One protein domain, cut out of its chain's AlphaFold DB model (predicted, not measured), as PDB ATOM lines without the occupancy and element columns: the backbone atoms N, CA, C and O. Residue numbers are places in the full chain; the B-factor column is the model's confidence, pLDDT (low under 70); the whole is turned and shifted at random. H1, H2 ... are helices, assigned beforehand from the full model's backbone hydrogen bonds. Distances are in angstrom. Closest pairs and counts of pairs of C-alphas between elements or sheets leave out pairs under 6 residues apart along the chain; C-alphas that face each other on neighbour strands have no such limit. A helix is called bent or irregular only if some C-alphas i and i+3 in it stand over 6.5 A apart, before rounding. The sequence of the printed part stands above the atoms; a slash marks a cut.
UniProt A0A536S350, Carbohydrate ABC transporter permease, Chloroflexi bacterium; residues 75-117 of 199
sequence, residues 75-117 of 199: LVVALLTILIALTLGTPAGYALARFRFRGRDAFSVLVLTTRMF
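Overview. This is residues 75 to 117 of the 199 residues of the protein "Carbohydrate ABC transporter permease" of Chloroflexi bacterium (UniProt A0A536S350). A long kinked helix, H1, and a shorter helix, H2, form a loose, open V, with H2 folding back from the closed end where a tight link joins them. The arms spread apart toward residues 75 and 117. The printed part has 43 residues, with H1 then H2 and no named strand, all helix in class. It is loose, with a radius of gyration of the C-alphas of 12.6 A, and flat, spanning 38 by 24 by 10 A.

Arrangement. H1, residues 75 to 98, has a kink of 33 degrees near residue 88; it is neither bent nor irregular, but only just: C-alphas 88 and 91 are 6.2 A apart. H2, residues 104 to 116, is close to H1 but not clearly touching; their closest C-alphas, of Leu 96 and Arg 104, are 6.8 A apart. They run opposite ways at a shallow tilt of 29 degrees. O i to N i+4 pairs are within hydrogen-bond range in 19 of 20 cases in H1 and 8 of 9 in H2.

Along the chain. H1 is 33.0 A long from C-alpha 75 at (114.910, 116.105, 153.668). H2 is 18.8 A long, ending at C-alpha 116 at (89.571, 112.743, 155.741).

Size, cuts and confidence. The C-alphas farthest apart, of Leu 75 and Arg 102, are 39.0 A apart. The printed part has no cut, and no printed residue is under 70 in pLDDT.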
ATOM      1  N   LEU A  75     114.440 117.427 154.050       92.75
ATOM      2  CA  LEU A  75     114.910 116.105 153.668       92.75
ATOM      3  C   LEU A  75     114.977 115.176 154.885       92.75
ATOM      4  O   LEU A  75     114.484 114.053 154.821       92.75
ATOM      5  N   VAL A  76     115.517 115.662 156.005       93.69
ATOM      6  CA  VAL A  76     115.588 114.910 157.265       93.69
ATOM      7  C   VAL A  76     114.187 114.542 157.751       93.69
ATOM      8  O   VAL A  76     113.911 113.368 157.993       93.69
ATOM      9  N   VAL A  77     113.272 115.514 157.831       92.25
ATOM     10  CA  VAL A  77     111.892 115.266 158.278       92.25
ATOM     11  C   VAL A  77     111.171 114.301 157.336       92.25
ATOM     12  O   VAL A  77     110.497 113.385 157.809       92.25
ATOM     13  N   ALA A  78     111.327 114.457 156.019       92.25
ATOM     14  CA  ALA A  78     110.727 113.556 155.040       92.25
ATOM     15  C   ALA A  78     111.235 112.116 155.210       92.25
ATOM     16  O   ALA A  78     110.426 111.193 155.282       92.25
ATOM     17  N   LEU A  79     112.551 111.919 155.337       94.75
ATOM     18  CA  LEU A  79     113.150 110.593 155.511       94.75
ATOM     19  C   LEU A  79     112.715 109.929 156.820       94.75
ATOM     20  O   LEU A  79     112.322 108.764 156.807       94.75
ATOM     21  N   LEU A  80     112.719 110.670 157.931       95.50
ATOM     22  CA  LEU A  80     112.249 110.161 159.223       95.50
ATOM     23  C   LEU A  80     110.767 109.785 159.169       95.50
ATOM     24  O   LEU A  80     110.378 108.721 159.646       95.50
ATOM     25  N   THR A  81     109.947 110.624 158.536       94.50
ATOM     26  CA  THR A  81     108.511 110.362 158.391       94.50
ATOM     27  C   THR A  81     108.266 109.119 157.543       94.50
ATOM     28  O   THR A  81     107.473 108.269 157.939       94.50
ATOM     29  N   ILE A  82     108.966 108.968 156.413       95.56
ATOM     30  CA  ILE A  82     108.881 107.774 155.559       95.56
ATOM     31  C   ILE A  82     109.288 106.528 156.345       95.56
ATOM     32  O   ILE A  82     108.575 105.528 156.312       95.56
ATOM     33  N   LEU A  83     110.399 106.588 157.081       97.12
ATOM     34  CA  LEU A  83     110.901 105.460 157.856       97.12
ATOM     35  C   LEU A  83     109.886 105.005 158.912       97.12
ATOM     36  O   LEU A  83     109.544 103.822 158.969       97.12
ATOM     37  N   ILE A  84     109.360 105.936 159.712       96.56
ATOM     38  CA  ILE A  84     108.364 105.643 160.753       96.56
ATOM     39  C   ILE A  84     107.068 105.126 160.116       96.56
ATOM     40  O   ILE A  84     106.525 104.105 160.546       96.56
ATOM     41  N   ALA A  85     106.588 105.788 159.060       95.69
ATOM     42  CA  ALA A  85     105.353 105.423 158.376       95.69
ATOM     43  C   ALA A  85     105.436 104.038 157.726       95.69
ATOM     44  O   ALA A  85     104.473 103.282 157.803       95.69
ATOM     45  N   LEU A  86     106.566 103.671 157.121       96.12
ATOM     46  CA  LEU A  86     106.755 102.335 156.553       96.12
ATOM     47  C   LEU A  86     106.897 101.276 157.645       96.12
ATOM     48  O   LEU A  86     106.274 100.221 157.538       96.12
ATOM     49  N   THR A  87     107.654 101.562 158.704       96.88
ATOM     50  CA  THR A  87     107.884 100.613 159.804       96.88
ATOM     51  C   THR A  87     106.583 100.247 160.515       96.88
ATOM     52  O   THR A  87     106.346  99.077 160.799       96.88
ATOM     53  N   LEU A  88     105.708 101.226 160.761       95.44
ATOM     54  CA  LEU A  88     104.425 100.997 161.433       95.44
ATOM     55  C   LEU A  88     103.299 100.647 160.450       95.44
ATOM     56  O   LEU A  88     102.461  99.787 160.719       95.44
ATOM     57  N   GLY A  89     103.269 101.306 159.292       94.12
ATOM     58  CA  GLY A  89     102.185 101.202 158.321       94.12
ATOM     59  C   GLY A  89     102.224  99.928 157.486       94.12
ATOM     60  O   GLY A  89     101.166  99.380 157.188       94.12
ATOM     61  N   THR A  90     103.408  99.412 157.145       95.56
ATOM     62  CA  THR A  90     103.533  98.167 156.365       95.56
ATOM     63  C   THR A  90     102.945  96.957 157.099       95.56
ATOM     64  O   THR A  90     102.089  96.292 156.513       95.56
ATOM     65  N   PRO A  91     103.301  96.660 158.369       94.75
ATOM     66  CA  PRO A  91     102.701  95.534 159.082       94.75
ATOM     67  C   PRO A  91     101.205  95.742 159.353       94.75
ATOM     68  O   PRO A  91     100.433  94.797 159.209       94.75
ATOM     69  N   ALA A  92     100.767  96.966 159.671       92.00
ATOM     70  CA  ALA A  92      99.348  97.267 159.873       92.00
ATOM     71  C   ALA A  92      98.523  97.071 158.587       92.00
ATOM     72  O   ALA A  92      97.462  96.443 158.607       92.00
ATOM     73  N   GLY A  93      99.034  97.559 157.453       93.12
ATOM     74  CA  GLY A  93      98.424  97.381 156.137       93.12
ATOM     75  C   GLY A  93      98.409  95.917 155.701       93.12
ATOM     76  O   GLY A  93      97.382  95.426 155.232       93.12
ATOM     77  N   TYR A  94      99.507  95.191 155.924       94.12
ATOM     78  CA  TYR A  94      99.579  93.755 155.659       94.12
ATOM     79  C   TYR A  94      98.570  92.975 156.507       94.12
ATOM     80  O   TYR A  94      97.854  92.117 155.986       94.12
ATOM     81  N   ALA A  95      98.450  93.308 157.795       93.38
ATOM     82  CA  ALA A  95      97.517  92.638 158.685       93.38
ATOM     83  C   ALA A  95      96.058  92.846 158.259       93.38
ATOM     84  O   ALA A  95      95.285  91.888 158.202       93.38
ATOM     85  N   LEU A  96      95.704  94.079 157.883       92.31
ATOM     86  CA  LEU A  96      94.395  94.414 157.323       92.31
ATOM     87  C   LEU A  96      94.110  93.698 155.999       92.31
ATOM     88  O   LEU A  96      92.971  93.285 155.767       92.31
ATOM     89  N   ALA A  97      95.110  93.552 155.128       92.38
ATOM     90  CA  ALA A  97      94.947  92.929 153.820       92.38
ATOM     91  C   ALA A  97      94.845  91.397 153.896       92.38
ATOM     92  O   ALA A  97      94.077  90.801 153.138       92.38
ATOM     93  N   ARG A  98      95.600  90.751 154.798       92.69
ATOM     94  CA  ARG A  98      95.769  89.291 154.798       92.69
ATOM     95  C   ARG A  98      95.000  88.546 155.889       92.69
ATOM     96  O   ARG A  98      94.606  87.408 155.644       92.69
ATOM     97  N   PHE A  99      94.764  89.146 157.055       92.81
ATOM     98  CA  PHE A  99      94.125  88.463 158.184       92.81
ATOM     99  C   PHE A  99      92.673  88.907 158.401       92.81
ATOM    100  O   PHE A  99      92.284  90.042 158.129       92.81
ATOM    101  N   ARG A 100      91.853  87.989 158.931       89.94
ATOM    102  CA  ARG A 100      90.478  88.259 159.373       89.94
ATOM    103  C   ARG A 100      90.460  88.224 160.898       89.94
ATOM    104  O   ARG A 100      90.580  87.156 161.485       89.94
ATOM    105  N   PHE A 101      90.336  89.387 161.527       93.31
ATOM    106  CA  PHE A 101      90.270  89.534 162.981       93.31
ATOM    107  C   PHE A 101      89.036  90.344 163.385       93.31
ATOM    108  O   PHE A 101      88.449  91.077 162.583       93.31
ATOM    109  N   ARG A 102      88.617  90.199 164.643       91.38
ATOM    110  CA  ARG A 102      87.424  90.867 165.168       91.38
ATOM    111  C   ARG A 102      87.691  92.375 165.287       91.38
ATOM    112  O   ARG A 102      88.668  92.765 165.913       91.38
ATOM    113  N   GLY A 103      86.850  93.209 164.667       92.69
ATOM    114  CA  GLY A 103      87.025  94.674 164.622       92.69
ATOM    115  C   GLY A 103      87.793  95.223 163.406       92.69
ATOM    116  O   GLY A 103      88.020  96.428 163.335       92.69
ATOM    117  N   ARG A 104      88.156  94.377 162.429       91.75
ATOM    118  CA  ARG A 104      88.867  94.769 161.192       91.75
ATOM    119  C   ARG A 104      88.207  95.922 160.431       91.75
ATOM    120  O   ARG A 104      88.898  96.851 160.010       91.75
ATOM    121  N   ASP A 105      86.889  95.865 160.262       92.12
ATOM    122  CA  ASP A 105      86.158  96.863 159.475       92.12
ATOM    123  C   ASP A 105      86.097  98.202 160.217       92.12
ATOM    124  O   ASP A 105      86.358  99.245 159.624       92.12
ATOM    125  N   ALA A 106      85.888  98.174 161.537       94.56
ATOM    126  CA  ALA A 106      85.945  99.371 162.375       94.56
ATOM    127  C   ALA A 106      87.336 100.027 162.342       94.56
ATOM    128  O   ALA A 106      87.438 101.239 162.169       94.56
ATOM    129  N   PHE A 107      88.414  99.238 162.440       92.81
ATOM    130  CA  PHE A 107      89.780  99.758 162.328       92.81
ATOM    131  C   PHE A 107      90.060 100.348 160.936       92.81
ATOM    132  O   PHE A 107      90.639 101.427 160.829       92.81
ATOM    133  N   SER A 108      89.593  99.695 159.867       90.75
ATOM    134  CA  SER A 108      89.711 100.217 158.497       90.75
ATOM    135  C   SER A 108      88.998 101.562 158.337       90.75
ATOM    136  O   SER A 108      89.586 102.515 157.825       90.75
ATOM    137  N   VAL A 109      87.759 101.670 158.826       93.50
ATOM    138  CA  VAL A 109      86.983 102.918 158.800       93.50
ATOM    139  C   VAL A 109      87.666 104.008 159.624       93.50
ATOM    140  O   VAL A 109      87.746 105.144 159.163       93.50
ATOM    141  N   LEU A 110      88.219 103.680 160.795       92.31
ATOM    142  CA  LEU A 110      88.962 104.628 161.630       92.31
ATOM    143  C   LEU A 110      90.165 105.218 160.877       92.31
ATOM    144  O   LEU A 110      90.337 106.434 160.848       92.31
ATOM    145  N   VAL A 111      90.968 104.371 160.227       90.75
ATOM    146  CA  VAL A 111      92.144 104.803 159.451       90.75
ATOM    147  C   VAL A 111      91.748 105.676 158.257       90.75
ATOM    148  O   VAL A 111      92.446 106.636 157.937       90.75
ATOM    149  N   LEU A 112      90.638 105.369 157.585       90.56
ATOM    150  CA  LEU A 112      90.134 106.214 156.499       90.56
ATOM    151  C   LEU A 112      89.634 107.559 157.029       90.56
ATOM    152  O   LEU A 112      89.967 108.602 156.475       90.56
ATOM    153  N   THR A 113      88.906 107.537 158.142       90.69
ATOM    154  CA  THR A 113      88.338 108.729 158.773       90.69
ATOM    155  C   THR A 113      89.429 109.721 159.172       90.69
ATOM    156  O   THR A 113      89.309 110.906 158.875       90.69
ATOM    157  N   THR A 114      90.541 109.263 159.760       86.50
ATOM    158  CA  THR A 114      91.658 110.154 160.130       86.50
ATOM    159  C   THR A 114      92.310 110.839 158.929       86.50
ATOM    160  O   THR A 114      92.773 111.968 159.065       86.50
ATOM    161  N   ARG A 115      92.303 110.213 157.744       85.94
ATOM    162  CA  ARG A 115      92.811 110.820 156.500       85.94
ATOM    163  C   ARG A 115      91.863 111.850 155.890       85.94
ATOM    164  O   ARG A 115      92.308 112.672 155.097       85.94
ATOM    165  N   MET A 116      90.576 111.794 156.227       88.69
ATOM    166  CA  MET A 116      89.571 112.743 155.741       88.69
ATOM    167  C   MET A 116      89.567 114.049 156.541       88.69
ATOM    168  O   MET A 116      89.095 115.067 156.039       88.69
ATOM    169  N   PHE A 117      90.094 114.042 157.771       85.88
ATOM    170  CA  PHE A 117      90.178 115.251 158.585       85.88
ATOM    171  C   PHE A 117      91.185 116.250 157.996       85.88
ATOM    172  O   PHE A 117      92.346 115.899 157.768       85.88
TER     173      PHE A 117